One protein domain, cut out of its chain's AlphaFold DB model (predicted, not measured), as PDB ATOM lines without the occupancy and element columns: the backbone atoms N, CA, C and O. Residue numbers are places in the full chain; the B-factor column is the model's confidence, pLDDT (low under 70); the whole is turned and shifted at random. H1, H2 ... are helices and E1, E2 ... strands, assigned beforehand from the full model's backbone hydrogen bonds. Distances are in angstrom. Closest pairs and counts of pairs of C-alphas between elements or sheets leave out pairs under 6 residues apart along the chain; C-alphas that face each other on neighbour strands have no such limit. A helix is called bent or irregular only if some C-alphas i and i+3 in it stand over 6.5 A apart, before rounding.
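This is residues 65 to 197 of the 308 residues of an uncharacterized protein of Paramecium tetraurelia (UniProt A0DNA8). A long helix, H3, runs along most of an elongated body, with a bulkier head of H1, H2 and the sheet E1, E3, E2 toward its beginning and a short helix, H4, folded back beside its far part. In the head, H1 lies side by side with the first part of H3, and H2 covers one face of a small three-stranded sheet. The printed part has 133 residues, with four named helices and three named strands in the order H1, E1, H2, E2, E3, H3, H4; the class is mostly helix. The sheet's order is E1, E3, E2, antiparallel throughout. The whole is loose, with a radius of gyration of the C-alphas of 18.1 A and spans of 53 by 32 by 24 A.

H1, residues 65 to 83, begins at C-alpha 65 (22.264, 22.441, 17.714) and is 26.9 A long. E1 is residues 87 to 90. H2, residues 91 to 107, is 21.4 A long and irregular, with C-alphas 93 and 96 8.5 A apart, and has a kink of 43 degrees near residue 98. E2 is residues 113 to 117 and E3 residues 120 to 124. H3, residues 145 to 173, is 40.7 A long and begins at C-alpha 145 (31.392, 38.675, 33.542). H4, residues 178 to 185, is 10.7 A long and ends at C-alpha 185 (10.875, 41.970, 18.609).

H3 is the hub, touching H1, H2 and H4; helix packing is part aligned, part crossed. Its residues 147 to 158 touch H1 at a shallow tilt of 5 degrees, opposite ways; the closest C-alphas, of Glu 77 and Phe 147, are 6.4 A apart. H3 and H4, a helical hairpin, only just touch, with 3 pairs of C-alphas within 8 A; the closest are those of Glu 167 and Leu 179, 7.1 A. H1 touches H2 at 71 degrees, only just about perpendicular; the closest C-alphas, of Leu 69 and Gln 100, are 6.4 A apart. H1 only grazes the sheet, with residues 76 to 80. H2 is on the sheet at a height of 9.1 A, along the strands, making two layers, a helix on one face of a sheet. E1, H2 and E2 form a split strand-helix-strand unit, two strands running the same way with E3 between them, its crossover right-handed. N 89 and O 121 of E1 and E3 are 2.8 A apart; N 122 and O 115 of the hairpin E2 and E3 are 2.8 A apart, both within hydrogen-bond range. In H1, H3 and H4 every O i to N i+4 pair is within hydrogen-bond range; in H2, 11 of 13.

The C-alphas farthest apart, of Asn 118 and Ala 177, are 55.1 A apart. The printed part has no cut. The link from E3 to H3, residues 125 to 144, is long. No printed residue is under 70 in pLDDT.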
ATOM      1  N   LYS A  65      20.815  22.622  17.909       86.75
ATOM      2  CA  LYS A  65      22.264  22.441  17.714       86.75
ATOM      3  C   LYS A  65      23.104  23.613  18.246       86.75
ATOM      4  O   LYS A  65      24.096  23.401  18.940       86.75
ATOM      5  N   PHE A  66      22.671  24.852  18.015       92.62
ATOM      6  CA  PHE A  66      23.387  26.053  18.458       92.62
ATOM      7  C   PHE A  66      23.214  26.287  19.963       92.62
ATOM      8  O   PHE A  66      24.168  26.660  20.645       92.62
ATOM      9  N   GLN A  67      22.038  25.973  20.518       90.88
ATOM     10  CA  GLN A  67      21.829  25.979  21.969       90.88
ATOM     11  C   GLN A  67      22.734  24.962  22.682       90.88
ATOM     12  O   GLN A  67      23.323  25.268  23.720       90.88
ATOM     13  N   GLN A  68      22.877  23.754  22.125       89.44
ATOM     14  CA  GLN A  68      23.772  22.729  22.665       89.44
ATOM     15  C   GLN A  68      25.237  23.167  22.606       89.44
ATOM     16  O   GLN A  68      25.967  22.955  23.575       89.44
ATOM     17  N   LEU A  69      25.654  23.818  21.517       93.50
ATOM     18  CA  LEU A  69      27.006  24.350  21.369       93.50
ATOM     19  C   LEU A  69      27.327  25.408  22.441       93.50
ATOM     20  O   LEU A  69      28.358  25.316  23.111       93.50
ATOM     21  N   LEU A  70      26.407  26.349  22.688       94.88
ATOM     22  CA  LEU A  70      26.537  27.341  23.766       94.88
ATOM     23  C   LEU A  70      26.548  26.701  25.155       94.88
ATOM     24  O   LEU A  70      27.319  27.110  26.022       94.88
ATOM     25  N   GLN A  71      25.731  25.670  25.378       93.31
ATOM     26  CA  GLN A  71      25.757  24.931  26.638       93.31
ATOM     27  C   GLN A  71      27.102  24.219  26.841       93.31
ATOM     28  O   GLN A  71      27.615  24.189  27.962       93.31
ATOM     29  N   THR A  72      27.694  23.663  25.780       94.12
ATOM     30  CA  THR A  72      29.035  23.071  25.833       94.12
ATOM     31  C   THR A  72      30.084  24.115  26.191       94.12
ATOM     32  O   THR A  72      30.863  23.866  27.111       94.12
ATOM     33  N   MET A  73      30.056  25.291  25.556       95.50
ATOM     34  CA  MET A  73      30.930  26.411  25.917       95.50
ATOM     35  C   MET A  73      30.770  26.779  27.395       95.50
ATOM     36  O   MET A  73      31.742  26.754  28.144       95.50
ATOM     37  N   ARG A  74      29.537  27.007  27.862       94.88
ATOM     38  CA  ARG A  74      29.257  27.339  29.267       94.88
ATOM     39  C   ARG A  74      29.816  26.301  30.241       94.88
ATOM     40  O   ARG A  74      30.389  26.669  31.262       94.88
ATOM     41  N   ASN A  75      29.695  25.014  29.919       94.00
ATOM     42  CA  ASN A  75      30.243  23.931  30.738       94.00
ATOM     43  C   ASN A  75      31.781  23.933  30.770       94.00
ATOM     44  O   ASN A  75      32.365  23.605  31.803       94.00
ATOM     45  N   ILE A  76      32.432  24.267  29.652       94.81
ATOM     46  CA  ILE A  76      33.892  24.398  29.550       94.81
ATOM     47  C   ILE A  76      34.369  25.570  30.412       94.81
ATOM     48  O   ILE A  76      35.208  25.366  31.289       94.81
ATOM     49  N   GLU A  77      33.779  26.754  30.232       93.75
ATOM     50  CA  GLU A  77      34.111  27.964  30.999       93.75
ATOM     51  C   GLU A  77      33.892  27.739  32.507       93.75
ATOM     52  O   GLU A  77      34.761  28.026  33.331       93.75
ATOM     53  N   GLN A  78      32.773  27.113  32.892       92.81
ATOM     54  CA  GLN A  78      32.497  26.762  34.287       92.81
ATOM     55  C   GLN A  78      33.513  25.760  34.854       92.81
ATOM     56  O   GLN A  78      33.928  25.880  36.008       92.81
ATOM     57  N   MET A  79      33.911  24.751  34.068       92.94
ATOM     58  CA  MET A  79      34.932  23.785  34.479       92.94
ATOM     59  C   MET A  79      36.285  24.457  34.695       92.94
ATOM     60  O   MET A  79      36.950  24.140  35.681       92.94
ATOM     61  N   TYR A  80      36.681  25.365  33.804       93.25
ATOM     62  CA  TYR A  80      37.925  26.114  33.935       93.25
ATOM     63  C   TYR A  80      37.892  27.016  35.165       93.25
ATOM     64  O   TYR A  80      38.790  26.939  36.000       93.25
ATOM     65  N   TRP A  81      36.798  27.755  35.361       92.06
ATOM     66  CA  TRP A  81      36.604  28.591  36.544       92.06
ATOM     67  C   TRP A  81      36.696  27.799  37.854       92.06
ATOM     68  O   TRP A  81      37.335  28.239  38.809       92.06
ATOM     69  N   LYS A  82      36.084  26.609  37.889       91.44
ATOM     70  CA  LYS A  82      36.090  25.726  39.059       91.44
ATOM     71  C   LYS A  82      37.464  25.119  39.331       91.44
ATOM     72  O   LYS A  82      37.865  25.036  40.487       91.44
ATOM     73  N   LYS A  83      38.142  24.616  38.293       90.75
ATOM     74  CA  LYS A  83      39.394  23.862  38.449       90.75
ATOM     75  C   LYS A  83      40.635  24.748  38.495       90.75
ATOM     76  O   LYS A  83      41.627  24.309  39.059       90.75
ATOM     77  N   ARG A  84      40.580  25.953  37.912       89.44
ATOM     78  CA  ARG A  84      41.696  26.909  37.834       89.44
ATOM     79  C   ARG A  84      42.981  26.285  37.278       89.44
ATOM     80  O   ARG A  84      44.063  26.487  37.811       89.44
ATOM     81  N   GLN A  85      42.838  25.482  36.229       88.69
ATOM     82  CA  GLN A  85      43.936  24.820  35.527       88.69
ATOM     83  C   GLN A  85      43.508  24.513  34.084       88.69
ATOM     84  O   GLN A  85      42.295  24.427  33.833       88.69
ATOM     85  N   PRO A  86      44.458  24.282  33.159       89.19
ATOM     86  CA  PRO A  86      44.151  23.820  31.809       89.19
ATOM     87  C   PRO A  86      43.237  22.589  31.803       89.19
ATOM     88  O   PRO A  86      43.303  21.715  32.678       89.19
ATOM     89  N   LEU A  87      42.333  22.525  30.824       94.19
ATOM     90  CA  LEU A  87      41.355  21.443  30.734       94.19
ATOM     91  C   LEU A  87      41.835  20.376  29.757       94.19
ATOM     92  O   LEU A  87      42.011  20.650  28.576       94.19
ATOM     93  N   ILE A  88      41.976  19.143  30.239       94.56
ATOM     94  CA  ILE A  88      42.411  18.007  29.423       94.56
ATOM     95  C   ILE A  88      41.211  17.121  29.081       94.56
ATOM     96  O   ILE A  88      40.444  16.723  29.965       94.56
ATOM     97  N   PHE A  89      41.064  16.795  27.798       93.75
ATOM     98  CA  PHE A  89      40.028  15.913  27.267       93.75
ATOM     99  C   PHE A  89      40.658  14.760  26.484       93.75
ATOM    100  O   PHE A  89      41.275  14.968  25.441       93.75
ATOM    101  N   ASP A  90      40.459  13.531  26.963       92.06
ATOM    102  CA  ASP A  90      40.866  12.320  26.243       92.06
ATOM    103  C   ASP A  90      40.027  12.140  24.966       92.06
ATOM    104  O   ASP A  90      38.795  12.227  25.007       92.06
ATOM    105  N   ILE A  91      40.695  11.874  23.838       87.06
ATOM    106  CA  ILE A  91      40.078  11.849  22.502       87.06
ATOM    107  C   ILE A  91      39.033  10.740  22.388       87.06
ATOM    108  O   ILE A  91      37.947  10.955  21.848       87.06
ATOM    109  N   LYS A  92      39.327   9.560  22.943       83.94
ATOM    110  CA  LYS A  92      38.459   8.383  22.837       83.94
ATOM    111  C   LYS A  92      37.156   8.563  23.616       83.94
ATOM    112  O   LYS A  92      36.106   8.086  23.189       83.94
ATOM    113  N   THR A  93      37.218   9.223  24.767       85.06
ATOM    114  CA  THR A  93      36.074   9.401  25.673       85.06
ATOM    115  C   THR A  93      35.322  10.714  25.457       85.06
ATOM    116  O   THR A  93      34.138  10.790  25.789       85.06
ATOM    117  N   ASN A  94      35.965  11.735  24.879       88.94
ATOM    118  CA  ASN A  94      35.400  13.079  24.711       88.94
ATOM    119  C   ASN A  94      35.264  13.527  23.248       88.94
ATOM    120  O   ASN A  94      35.062  14.715  23.012       88.94
ATOM    121  N   SER A  95      35.310  12.611  22.279       87.31
ATOM    122  CA  SER A  95      35.238  12.901  20.836       87.31
ATOM    123  C   SER A  95      34.199  13.966  20.447       87.31
ATOM    124  O   SER A  95      34.524  14.922  19.752       87.31
ATOM    125  N   ILE A  96      32.967  13.867  20.959       88.06
ATOM    126  CA  ILE A  96      31.883  14.827  20.677       88.06
ATOM    127  C   ILE A  96      32.196  16.216  21.223       88.06
ATOM    128  O   ILE A  96      31.971  17.214  20.548       88.06
ATOM    129  N   LYS A  97      32.713  16.288  22.451       91.00
ATOM    130  CA  LYS A  97      33.064  17.570  23.065       91.00
ATOM    131  C   LYS A  97      34.221  18.218  22.307       91.00
ATOM    132  O   LYS A  97      34.204  19.423  22.123       91.00
ATOM    133  N   ILE A  98      35.176  17.422  21.830       91.81
ATOM    134  CA  ILE A  98      36.299  17.894  21.013       91.81
ATOM    135  C   ILE A  98      35.801  18.419  19.658       91.81
ATOM    136  O   ILE A  98      36.203  19.507  19.259       91.81
ATOM    137  N   LEU A  99      34.863  17.727  19.000       91.69
ATOM    138  CA  LEU A  99      34.209  18.245  17.791       91.69
ATOM    139  C   LEU A  99      33.503  19.581  18.057       91.69
ATOM    140  O   LEU A  99      33.704  20.531  17.311       91.69
ATOM    141  N   GLN A 100      32.743  19.685  19.151       92.44
ATOM    142  CA  GLN A 100      32.067  20.927  19.541       92.44
ATOM    143  C   GLN A 100      33.051  22.055  19.877       92.44
ATOM    144  O   GLN A 100      32.815  23.198  19.506       92.44
ATOM    145  N   ILE A 101      34.187  21.753  20.515       93.31
ATOM    146  CA  ILE A 101      35.282  22.719  20.696       93.31
ATOM    147  C   ILE A 101      35.794  23.187  19.328       93.31
ATOM    148  O   ILE A 101      35.956  24.383  19.119       93.31
ATOM    149  N   GLY A 102      35.974  22.272  18.373       93.00
ATOM    150  CA  GLY A 102      36.322  22.623  16.997       93.00
ATOM    151  C   GLY A 102      35.288  23.542  16.337       93.00
ATOM    152  O   GLY A 102      35.670  24.475  15.634       93.00
ATOM    153  N   GLN A 103      33.989  23.336  16.576       93.50
ATOM    154  CA  GLN A 103      32.929  24.227  16.076       93.50
ATOM    155  C   GLN A 103      33.008  25.620  16.713       93.50
ATOM    156  O   GLN A 103      32.875  26.622  16.015       93.50
ATOM    157  N   LEU A 104      33.277  25.702  18.021       95.06
ATOM    158  CA  LEU A 104      33.501  26.980  18.704       95.06
ATOM    159  C   LEU A 104      34.714  27.717  18.119       95.06
ATOM    160  O   LEU A 104      34.611  28.901  17.815       95.06
ATOM    161  N   LEU A 105      35.818  27.008  17.864       93.38
ATOM    162  CA  LEU A 105      37.014  27.578  17.232       93.38
ATOM    163  C   LEU A 105      36.796  28.004  15.776       93.38
ATOM    164  O   LEU A 105      37.482  28.890  15.270       93.38
ATOM    165  N   LYS A 106      35.829  27.394  15.084       93.31
ATOM    166  CA  LYS A 106      35.415  27.838  13.751       93.31
ATOM    167  C   LYS A 106      34.735  29.206  13.804       93.31
ATOM    168  O   LYS A 106      34.954  30.017  12.907       93.31
ATOM    169  N   LEU A 107      33.922  29.451  14.835       94.19
ATOM    170  CA  LEU A 107      33.276  30.745  15.078       94.19
ATOM    171  C   LEU A 107      34.273  31.785  15.596       94.19
ATOM    172  O   LEU A 107      34.164  32.971  15.282       94.19
ATOM    173  N   ASP A 108      35.231  31.357  16.410       93.62
ATOM    174  CA  ASP A 108      36.217  32.229  17.024       93.62
ATOM    175  C   ASP A 108      37.541  31.500  17.252       93.62
ATOM    176  O   ASP A 108      37.681  30.712  18.187       93.62
ATOM    177  N   LYS A 109      38.514  31.757  16.374       90.81
ATOM    178  CA  LYS A 109      39.805  31.056  16.380       90.81
ATOM    179  C   LYS A 109      40.629  31.340  17.630       90.81
ATOM    180  O   LYS A 109      41.412  30.483  18.024       90.81
ATOM    181  N   ASP A 110      40.429  32.503  18.240       90.69
ATOM    182  CA  ASP A 110      41.206  32.960  19.389       90.69
ATOM    183  C   ASP A 110      40.536  32.582  20.719       90.69
ATOM    184  O   ASP A 110      41.050  32.894  21.790       90.69
ATOM    185  N   LEU A 111      39.398  31.873  20.672       91.94
ATOM    186  CA  LEU A 111      38.639  31.502  21.864       91.94
ATOM    187  C   LEU A 111      39.439  30.605  22.814       91.94
ATOM    188  O   LEU A 111      39.355  30.765  24.032       91.94
ATOM    189  N   TYR A 112      40.180  29.644  22.262       92.06
ATOM    190  CA  TYR A 112      41.021  28.723  23.018       92.06
ATOM    191  C   TYR A 112      42.270  28.359  22.218       92.06
ATOM    192  O   TYR A 112      42.190  28.102  21.019       92.06
ATOM    193  N   GLU A 113      43.404  28.204  22.898       91.19
ATOM    194  CA  GLU A 113      44.541  27.478  22.337       91.19
ATOM    195  C   GLU A 113      44.373  25.978  22.623       91.19
ATOM    196  O   GLU A 113      44.000  25.572  23.727       91.19
ATOM    197  N   ILE A 114      44.643  25.145  21.614       91.25
ATOM    198  CA  ILE A 114      44.646  23.687  21.745       91.25
ATOM    199  C   ILE A 114      46.078  23.174  21.648       91.25
ATOM    200  O   ILE A 114      46.729  23.330  20.615       91.25
ATOM    201  N   LYS A 115      46.522  22.455  22.682       91.56
ATOM    202  CA  LYS A 115      47.725  21.620  22.627       91.56
ATOM    203  C   LYS A 115      47.346  20.153  22.558       91.56
ATOM    204  O   LYS A 115      46.416  19.696  23.218       91.56
ATOM    205  N   ILE A 116      48.074  19.392  21.751       88.81
ATOM    206  CA  ILE A 116      47.878  17.947  21.658       88.81
ATOM    207  C   ILE A 116      48.820  17.286  22.649       88.81
ATOM    208  O   ILE A 116      50.033  17.477  22.596       88.81
ATOM    209  N   LEU A 117      48.251  16.466  23.520       88.38
ATOM    210  CA  LEU A 117      48.984  15.567  24.396       88.38
ATOM    211  C   LEU A 117      48.705  14.132  23.939       88.38
ATOM    212  O   LEU A 117      47.759  13.878  23.194       88.38
ATOM    213  N   ASN A 118      49.515  13.162  24.356       85.31
ATOM    214  CA  ASN A 118      49.333  11.772  23.927       85.31
ATOM    215  C   ASN A 118      47.877  11.293  24.159       85.31
ATOM    216  O   ASN A 118      47.437  11.160  25.301       85.31
ATOM    217  N   LYS A 119      47.132  11.055  23.067       87.12
ATOM    218  CA  LYS A 119      45.700  10.673  23.032       87.12
ATOM    219  C   LYS A 119      44.712  11.670  23.667       87.12
ATOM    220  O   LYS A 119      43.549  11.323  23.863       87.12
ATOM    221  N   SER A 120      45.126  12.901  23.953       91.75
ATOM    222  CA  SER A 120      44.285  13.930  24.580       91.75
ATOM    223  C   SER A 120      44.479  15.297  23.928       91.75
ATOM    224  O   SER A 120      45.499  15.560  23.300       91.75
ATOM    225  N   ILE A 121      43.517  16.193  24.121       93.00
ATOM    226  CA  ILE A 121      43.715  17.623  23.880       93.00
ATOM    227  C   ILE A 121      43.744  18.371  25.208       93.00
ATOM    228  O   ILE A 121      42.983  18.053  26.121       93.00
ATOM    229  N   GLU A 122      44.617  19.359  25.308       94.12
ATOM    230  CA  GLU A 122      44.650  20.351  26.372       94.12
ATOM    231  C   GLU A 122      44.101  21.667  25.823       94.12
ATOM    232  O   GLU A 122      44.541  22.150  24.781       94.12
ATOM    233  N   LEU A 123      43.114  22.217  26.523       93.88
ATOM    234  CA  LEU A 123      42.484  23.491  26.220       93.88
ATOM    235  C   LEU A 123      43.054  24.570  27.143       93.88
ATOM    236  O   LEU A 123      42.964  24.443  28.371       93.88
ATOM    237  N   ILE A 124      43.592  25.630  26.549       90.44
ATOM    238  CA  ILE A 124      44.237  26.745  27.243       90.44
ATOM    239  C   ILE A 124      43.468  28.035  26.934       90.44
ATOM    240  O   ILE A 124      43.161  28.327  25.778       90.44
ATOM    241  N   MET A 125      43.136  28.801  27.975       89.94
ATOM    242  CA  MET A 125      42.413  30.076  27.871       89.94
ATOM    243  C   MET A 125      43.392  31.241  28.046       89.94
ATOM    244  O   MET A 125      43.501  31.808  29.130       89.94
ATOM    245  N   ASN A 126      44.156  31.551  26.997       78.06
ATOM    246  CA  ASN A 126      45.266  32.514  27.059       78.06
ATOM    247  C   ASN A 126      44.842  33.935  27.447       78.06
ATOM    248  O   ASN A 126      45.591  34.662  28.092       78.06
ATOM    249  N   ASP A 127      43.639  34.328  27.053       84.19
ATOM    250  CA  ASP A 127      43.030  35.625  27.335       84.19
ATOM    251  C   ASP A 127      42.467  35.727  28.765       84.19
ATOM    252  O   ASP A 127      42.134  36.822  29.223       84.19
ATOM    253  N   ILE A 128      42.386  34.607  29.494       86.44
ATOM    254  CA  ILE A 128      41.906  34.552  30.878       86.44
ATOM    255  C   ILE A 128      42.937  33.830  31.755       86.44
ATOM    256  O   ILE A 128      42.769  32.645  32.085       86.44
ATOM    257  N   PRO A 129      44.001  34.539  32.172       84.25
ATOM    258  CA  PRO A 129      44.976  33.985  33.098       84.25
ATOM    259  C   PRO A 129      44.300  33.625  34.427       84.25
ATOM    260  O   PRO A 129      43.365  34.296  34.882       84.25
ATOM    261  N   ILE A 130      44.754  32.532  35.041       86.44
ATOM    262  CA  ILE A 130      44.142  31.944  36.243       86.44
ATOM    263  C   ILE A 130      44.135  32.949  37.403       86.44
ATOM    264  O   ILE A 130      43.198  32.978  38.203       86.44
ATOM    265  N   GLU A 131      45.159  33.793  37.460       84.12
ATOM    266  CA  GLU A 131      45.362  34.853  38.442       84.12
ATOM    267  C   GLU A 131      44.227  35.886  38.412       84.12
ATOM    268  O   GLU A 131      43.843  36.412  39.456       84.12
ATOM    269  N   ASN A 132      43.637  36.118  37.235       84.69
ATOM    270  CA  ASN A 132      42.553  37.080  37.035       84.69
ATOM    271  C   ASN A 132      41.161  36.467  37.255       84.69
ATOM    272  O   ASN A 132      40.148  37.161  37.128       84.69
ATOM    273  N   LEU A 133      41.075  35.173  37.581       87.06
ATOM    274  CA  LEU A 133      39.792  34.527  37.818       87.06
ATOM    275  C   LEU A 133      39.230  34.904  39.194       87.06
ATOM    276  O   LEU A 133      39.903  34.717  40.216       87.06
ATOM    277  N   PRO A 134      37.947  35.302  39.280       87.19
ATOM    278  CA  PRO A 134      37.291  35.456  40.570       87.19
ATOM    279  C   PRO A 134      37.199  34.104  41.282       87.19
ATOM    280  O   PRO A 134      37.259  33.037  40.657       87.19
ATOM    281  N   GLN A 135      37.072  34.121  42.608       86.56
ATOM    282  CA  GLN A 135      36.910  32.895  43.391       86.56
ATOM    283  C   GLN A 135      35.662  32.129  42.937       86.56
ATOM    284  O   GLN A 135      34.614  32.728  42.707       86.56
ATOM    285  N   PHE A 136      35.779  30.808  42.785       87.31
ATOM    286  CA  PHE A 136      34.648  29.975  42.387       87.31
ATOM    287  C   PHE A 136      33.564  29.980  43.472       87.31
ATOM    288  O   PHE A 136      33.843  29.659  44.628       87.31
ATOM    289  N   GLN A 137      32.327  30.302  43.087       84.62
ATOM    290  CA  GLN A 137      31.165  30.308  43.977       84.62
ATOM    291  C   GLN A 137      30.183  29.185  43.586       84.62
ATOM    292  O   GLN A 137      29.537  29.282  42.542       84.62
ATOM    293  N   PRO A 138      30.020  28.120  44.404       79.69
ATOM    294  CA  PRO A 138      29.255  26.921  44.029       79.69
ATOM    295  C   PRO A 138      27.767  27.146  43.734       79.69
ATOM    296  O   PRO A 138      27.173  26.364  42.997       79.69
ATOM    297  N   PHE A 139      27.170  28.188  44.316       82.06
ATOM    298  CA  PHE A 139      25.734  28.479  44.228       82.06
ATOM    299  C   PHE A 139      25.411  29.658  43.305       82.06
ATOM    300  O   PHE A 139      24.262  30.089  43.225       82.06
ATOM    301  N   GLN A 140      26.414  30.200  42.612       79.06
ATOM    302  CA  GLN A 140      26.203  31.315  41.704       79.06
ATOM    303  C   GLN A 140      25.525  30.820  40.420       79.06
ATOM    304  O   GLN A 140      26.001  29.899  39.759       79.06
ATOM    305  N   SER A 141      24.394  31.437  40.067       75.25
ATOM    306  CA  SER A 141      23.609  31.074  38.879       75.25
ATOM    307  C   SER A 141      24.208  31.597  37.570       75.25
ATOM    308  O   SER A 141      23.938  31.040  36.507       75.25
ATOM    309  N   LYS A 142      25.019  32.659  37.641       83.94
ATOM    310  CA  LYS A 142      25.691  33.292  36.501       83.94
ATOM    311  C   LYS A 142      27.189  33.033  36.549       83.94
ATOM    312  O   LYS A 142      27.772  33.005  37.632       83.94
ATOM    313  N   LEU A 143      27.812  32.888  35.383       88.19
ATOM    314  CA  LEU A 143      29.266  32.878  35.310       88.19
ATOM    315  C   LEU A 143      29.818  34.293  35.555       88.19
ATOM    316  O   LEU A 143      29.094  35.285  35.428       88.19
ATOM    317  N   PRO A 144      31.105  34.406  35.909       90.00
ATOM    318  CA  PRO A 144      31.831  35.666  35.881       90.00
ATOM    319  C   PRO A 144      31.636  36.443  34.577       90.00
ATOM    320  O   PRO A 144      31.561  35.849  33.502       90.00
ATOM    321  N   ALA A 145      31.632  37.776  34.675       90.81
ATOM    322  CA  ALA A 145      31.392  38.675  33.542       90.81
ATOM    323  C   ALA A 145      32.317  38.402  32.343       90.81
ATOM    324  O   ALA A 145      31.872  38.477  31.202       90.81
ATOM    325  N   ILE A 146      33.569  38.010  32.599       90.81
ATOM    326  CA  ILE A 146      34.542  37.641  31.562       90.81
ATOM    327  C   ILE A 146      34.003  36.476  30.713       90.81
ATOM    328  O   ILE A 146      33.948  36.571  29.488       90.81
ATOM    329  N   PHE A 147      33.506  35.411  31.345       93.31
ATOM    330  CA  PHE A 147      32.943  34.265  30.630       93.31
ATOM    331  C   PHE A 147      31.595  34.578  29.978       93.31
ATOM    332  O   PHE A 147      31.356  34.156  28.849       93.31
ATOM    333  N   GLU A 148      30.722  35.336  30.649       92.69
ATOM    334  CA  GLU A 148      29.438  35.752  30.063       92.69
ATOM    335  C   GLU A 148      29.656  36.617  28.807       92.69
ATOM    336  O   GLU A 148      28.940  36.445  27.824       92.69
ATOM    337  N   SER A 149      30.688  37.470  28.782       92.81
ATOM    338  CA  SER A 149      31.031  38.277  27.601       92.81
ATOM    339  C   SER A 149      31.480  37.424  26.408       92.81
ATOM    340  O   SER A 149      31.034  37.645  25.282       92.81
ATOM    341  N   ARG A 150      32.285  36.381  26.649       93.25
ATOM    342  CA  ARG A 150      32.702  35.423  25.614       93.25
ATOM    343  C   ARG A 150      31.522  34.616  25.087       93.25
ATOM    344  O   ARG A 150      31.375  34.462  23.876       93.25
ATOM    345  N   ILE A 151      30.652  34.141  25.980       94.75
ATOM    346  CA  ILE A 151      29.428  33.426  25.597       94.75
ATOM    347  C   ILE A 151      28.521  34.337  24.766       94.75
ATOM    348  O   ILE A 151      28.001  33.891  23.746       94.75
ATOM    349  N   ALA A 152      28.369  35.609  25.147       93.56
ATOM    350  CA  ALA A 152      27.605  36.592  24.384       93.56
ATOM    351  C   ALA A 152      28.209  36.847  22.989       93.56
ATOM    352  O   ALA A 152      27.473  36.899  22.008       93.56
ATOM    353  N   SER A 153      29.539  36.921  22.871       95.06
ATOM    354  CA  SER A 153      30.222  37.043  21.573       95.06
ATOM    355  C   SER A 153      29.907  35.861  20.644       95.06
ATOM    356  O   SER A 153      29.460  36.055  19.511       95.06
ATOM    357  N   ILE A 154      30.042  34.623  21.135       96.38
ATOM    358  CA  ILE A 154      29.695  33.419  20.360       96.38
ATOM    359  C   ILE A 154      28.196  33.378  20.039       96.38
ATOM    360  O   ILE A 154      27.811  33.060  18.914       96.38
ATOM    361  N   ARG A 155      27.340  33.738  21.001       95.38
ATOM    362  CA  ARG A 155      25.884  33.833  20.828       95.38
ATOM    363  C   ARG A 155      25.513  34.777  19.685       95.38
ATOM    364  O   ARG A 155      24.653  34.399  18.893       95.38
ATOM    365  N   ASN A 156      26.155  35.939  19.586       94.38
ATOM    366  CA  ASN A 156      25.912  36.913  18.520       94.38
ATOM    367  C   ASN A 156      26.323  36.354  17.151       94.38
ATOM    368  O   ASN A 156      25.547  36.417  16.206       94.38
ATOM    369  N   LYS A 157      27.485  35.693  17.060       95.88
ATOM    370  CA  LYS A 157      27.922  35.028  15.817       95.88
ATOM    371  C   LYS A 157      26.929  33.953  15.358       95.88
ATOM    372  O   LYS A 157      26.686  33.805  14.166       95.88
ATOM    373  N   LEU A 158      26.352  33.204  16.300       95.50
ATOM    374  CA  LEU A 158      25.307  32.218  16.009       95.50
ATOM    375  C   LEU A 158      24.000  32.879  15.560       95.50
ATOM    376  O   LEU A 158      23.371  32.380  14.630       95.50
ATOM    377  N   ASP A 159      23.607  33.992  16.183       93.12
ATOM    378  CA  ASP A 159      22.447  34.781  15.756       93.12
ATOM    379  C   ASP A 159      22.594  35.278  14.325       93.12
ATOM    380  O   ASP A 159      21.686  35.078  13.523       93.12
ATOM    381  N   ASP A 160      23.747  35.846  13.980       93.62
ATOM    382  CA  ASP A 160      24.014  36.356  12.636       93.62
ATOM    383  C   ASP A 160      23.865  35.262  11.570       93.62
ATOM    384  O   ASP A 160      23.379  35.518  10.466       93.62
ATOM    385  N   LEU A 161      24.260  34.021  11.883       94.19
ATOM    386  CA  LEU A 161      24.081  32.882  10.978       94.19
ATOM    387  C   LEU A 161      22.599  32.565  10.748       94.19
ATOM    388  O   LEU A 161      22.201  32.342   9.605       94.19
ATOM    389  N   VAL A 162      21.784  32.552  11.805       93.31
ATOM    390  CA  VAL A 162      20.346  32.265  11.681       93.31
ATOM    391  C   VAL A 162      19.623  33.418  10.988       93.31
ATOM    392  O   VAL A 162      18.829  33.179  10.081       93.31
ATOM    393  N   GLN A 163      19.942  34.662  11.353       93.06
ATOM    394  CA  GLN A 163      19.347  35.862  10.769       93.06
ATOM    395  C   GLN A 163      19.613  35.957   9.267       93.06
ATOM    396  O   GLN A 163      18.674  36.184   8.515       93.06
ATOM    397  N   LYS A 164      20.833  35.674   8.791       94.56
ATOM    398  CA  LYS A 164      21.130  35.648   7.344       94.56
ATOM    399  C   LYS A 164      20.265  34.647   6.580       94.56
ATOM    400  O   LYS A 164      19.811  34.927   5.472       94.56
ATOM    401  N   VAL A 165      20.034  33.466   7.153       94.12
ATOM    402  CA  VAL A 165      19.173  32.445   6.536       94.12
ATOM    403  C   VAL A 165      17.708  32.881   6.575       94.12
ATOM    404  O   VAL A 165      16.995  32.695   5.593       94.12
ATOM    405  N   HIS A 166      17.276  33.504   7.670       94.25
ATOM    406  CA  HIS A 166      15.938  34.063   7.815       94.25
ATOM    407  C   HIS A 166      15.668  35.203   6.822       94.25
ATOM    408  O   HIS A 166      14.651  35.184   6.140       94.25
ATOM    409  N   GLU A 167      16.591  36.151   6.667       94.94
ATOM    410  CA  GLU A 167      16.497  37.231   5.680       94.94
ATOM    411  C   GLU A 167      16.378  36.688   4.257       94.94
ATOM    412  O   GLU A 167      15.529  37.134   3.487       94.94
ATOM    413  N   ASN A 168      17.199  35.697   3.905       94.12
ATOM    414  CA  ASN A 168      17.102  35.043   2.604       94.12
ATOM    415  C   ASN A 168      15.755  34.333   2.431       94.12
ATOM    416  O   ASN A 168      15.171  34.391   1.353       94.12
ATOM    417  N   TYR A 169      15.239  33.692   3.481       92.75
ATOM    418  CA  TYR A 169      13.919  33.071   3.459       92.75
ATOM    419  C   TYR A 169      12.802  34.100   3.228       92.75
ATOM    420  O   TYR A 169      11.962  33.869   2.364       92.75
ATOM    421  N   LEU A 170      12.829  35.247   3.917       91.38
ATOM    422  CA  LEU A 170      11.862  36.333   3.716       91.38
ATOM    423  C   LEU A 170      11.858  36.832   2.266       91.38
ATOM    424  O   LEU A 170      10.788  36.972   1.681       91.38
ATOM    425  N   ARG A 171      13.043  37.012   1.662       93.38
ATOM    426  CA  ARG A 171      13.174  37.385   0.240       93.38
ATOM    427  C   ARG A 171      12.561  36.348  -0.699       93.38
ATOM    428  O   ARG A 171      11.955  36.702  -1.702       93.38
ATOM    429  N   LEU A 172      12.708  35.059  -0.390       92.44
ATOM    430  CA  LEU A 172      12.154  33.981  -1.217       92.44
ATOM    431  C   LEU A 172      10.622  33.926  -1.180       92.44
ATOM    432  O   LEU A 172      10.017  33.479  -2.152       92.44
ATOM    433  N   ILE A 173      10.006  34.352  -0.076       90.38
ATOM    434  CA  ILE A 173       8.545  34.356   0.084       90.38
ATOM    435  C   ILE A 173       7.903  35.730  -0.174       90.38
ATOM    436  O   ILE A 173       6.680  35.819  -0.144       90.38
ATOM    437  N   GLY A 174       8.699  36.771  -0.449       89.69
ATOM    438  CA  GLY A 174       8.227  38.139  -0.699       89.69
ATOM    439  C   GLY A 174       7.727  38.877   0.550       89.69
ATOM    440  O   GLY A 174       6.826  39.705   0.445       89.69
ATOM    441  N   GLU A 175       8.262  38.544   1.730       90.50
ATOM    442  CA  GLU A 175       7.854  39.095   3.036       90.50
ATOM    443  C   GLU A 175       8.978  39.926   3.686       90.50
ATOM    444  O   GLU A 175       9.147  39.940   4.906       90.50
ATOM    445  N   GLU A 176       9.794  40.630   2.894       92.56
ATOM    446  CA  GLU A 176      10.927  41.420   3.398       92.56
ATOM    447  C   GLU A 176      10.512  42.509   4.395       92.56
ATOM    448  O   GLU A 176      11.278  42.835   5.300       92.56
ATOM    449  N   ALA A 177       9.283  43.021   4.283       88.31
ATOM    450  CA  ALA A 177       8.719  43.984   5.227       88.31
ATOM    451  C   ALA A 177       8.652  43.438   6.668       88.31
ATOM    452  O   ALA A 177       8.679  44.208   7.626       88.31
ATOM    453  N   PHE A 178       8.624  42.111   6.855       88.12
ATOM    454  CA  PHE A 178       8.666  41.499   8.184       88.12
ATOM    455  C   PHE A 178      10.014  41.704   8.897       88.12
ATOM    456  O   PHE A 178      10.092  41.534  10.115       88.12
ATOM    457  N   LEU A 179      11.084  42.065   8.178       88.50
ATOM    458  CA  LEU A 179      12.416  42.223   8.760       88.50
ATOM    459  C   LEU A 179      12.453  43.297   9.858       88.50
ATOM    460  O   LEU A 179      13.110  43.088  10.876       88.50
ATOM    461  N   GLU A 180      11.699  44.388   9.701       86.94
ATOM    462  CA  GLU A 180      11.589  45.448  10.715       86.94
ATOM    463  C   GLU A 180      11.024  44.889  12.030       86.94
ATOM    464  O   GLU A 180      11.660  44.985  13.084       86.94
ATOM    465  N   CYS A 181       9.891  44.180  11.954       83.50
ATOM    466  CA  CYS A 181       9.282  43.495  13.097       83.50
ATOM    467  C   CYS A 181      10.222  42.440  13.697       83.50
ATOM    468  O   CYS A 181      10.330  42.299  14.916       83.50
ATOM    469  N   SER A 182      10.913  41.684  12.844       86.19
ATOM    470  CA  SER A 182      11.873  40.675  13.277       86.19
ATOM    471  C   SER A 182      12.974  41.297  14.137       86.19
ATOM    472  O   SER A 182      13.291  40.753  15.194       86.19
ATOM    473  N   GLN A 183      13.531  42.435  13.715       87.12
ATOM    474  CA  GLN A 183      14.616  43.142  14.401       87.12
ATOM    475  C   GLN A 183      14.181  43.801  15.706       87.12
ATOM    476  O   GLN A 183      14.936  43.730  16.684       87.12
ATOM    477  N   GLU A 184      12.991  44.397  15.730       83.62
ATOM    478  CA  GLU A 184      12.428  45.050  16.913       83.62
ATOM    479  C   GLU A 184      12.086  44.030  18.007       83.62
ATOM    480  O   GLU A 184      12.477  44.197  19.162       83.62
ATOM    481  N   PHE A 185      11.406  42.939  17.642       81.38
ATOM    482  CA  PHE A 185      10.875  41.970  18.609       81.38
ATOM    483  C   PHE A 185      11.750  40.730  18.810       81.38
ATOM    484  O   PHE A 185      11.415  39.887  19.640       81.38
ATOM    485  N   LYS A 186      12.849  40.597  18.058       86.12
ATOM    486  CA  LYS A 186      13.734  39.420  18.076       86.12
ATOM    487  C   LYS A 186      12.989  38.110  17.785       86.12
ATOM    488  O   LYS A 186      13.208  37.084  18.429       86.12
ATOM    489  N   ILE A 187      12.107  38.138  16.783       85.06
ATOM    490  CA  ILE A 187      11.295  36.988  16.351       85.06
ATOM    491  C   ILE A 187      11.607  36.582  14.911       85.06
ATOM    492  O   ILE A 187      11.943  37.421  14.077       85.06
ATOM    493  N   TYR A 188      11.451  35.297  14.601       87.56
ATOM    494  CA  TYR A 188      11.454  34.820  13.218       87.56
ATOM    495  C   TYR A 188      10.038  34.764  12.651       87.56
ATOM    496  O   TYR A 188       9.054  34.700  13.394       87.56
ATOM    497  N   TYR A 189       9.948  34.754  11.326       87.38
ATOM    498  CA  TYR A 189       8.699  34.560  10.613       87.38
ATOM    499  C   TYR A 189       8.033  33.242  11.044       87.38
ATOM    500  O   TYR A 189       8.731  32.234  11.169       87.38
ATOM    501  N   PRO A 190       6.703  33.189  11.248       82.12
ATOM    502  CA  PRO A 190       6.045  32.013  11.827       82.12
ATOM    503  C   PRO A 190       6.283  30.691  11.082       82.12
ATOM    504  O   PRO A 190       6.304  29.634  11.706       82.12
ATOM    505  N   ALA A 191       6.452  30.744   9.759       81.94
ATOM    506  CA  ALA A 191       6.707  29.571   8.919       81.94
ATOM    507  C   ALA A 191       8.205  29.277   8.699       81.94
ATOM    508  O   ALA A 191       8.546  28.317   8.006       81.94
ATOM    509  N   PHE A 192       9.103  30.091   9.264       84.25
ATOM    510  CA  PHE A 192      10.539  29.878   9.148       84.25
ATOM    511  C   PHE A 192      10.977  28.672   9.982       84.25
ATOM    512  O   PHE A 192      10.889  28.670  11.211       84.25
ATOM    513  N   ASP A 193      11.503  27.653   9.308       81.06
ATOM    514  CA  ASP A 193      12.124  26.515   9.971       81.06
ATOM    515  C   ASP A 193      13.596  26.827  10.288       81.06
ATOM    516  O   ASP A 193      14.453  26.856   9.402       81.06
ATOM    517  N   MET A 194      13.919  27.006  11.573       82.62
ATOM    518  CA  MET A 194      15.298  27.227  12.037       82.62
ATOM    519  C   MET A 194      16.253  26.073  11.667       82.62
ATOM    520  O   MET A 194      17.470  26.265  11.647       82.62
ATOM    521  N   ASN A 195      15.735  24.885  11.324       75.50
ATOM    522  CA  ASN A 195      16.537  23.750  10.852       75.50
ATOM    523  C   ASN A 195      17.028  23.908   9.397       75.50
ATOM    524  O   ASN A 195      17.753  23.046   8.880       75.50
ATOM    525  N   LEU A 196      16.643  24.991   8.713       80.94
ATOM    526  CA  LEU A 196      17.224  25.389   7.429       80.94
ATOM    527  C   LEU A 196      18.660  25.895   7.583       80.94
ATOM    528  O   LEU A 196      19.448  25.784   6.646       80.94
ATOM    529  N   VAL A 197      19.021  26.402   8.763       85.56
ATOM    530  CA  VAL A 197      20.385  26.845   9.050       85.56
ATOM    531  C   VAL A 197      21.312  25.637   9.055       85.56
ATOM    532  O   VAL A 197      21.057  24.650   9.756       85.56
TER     533      VAL A 197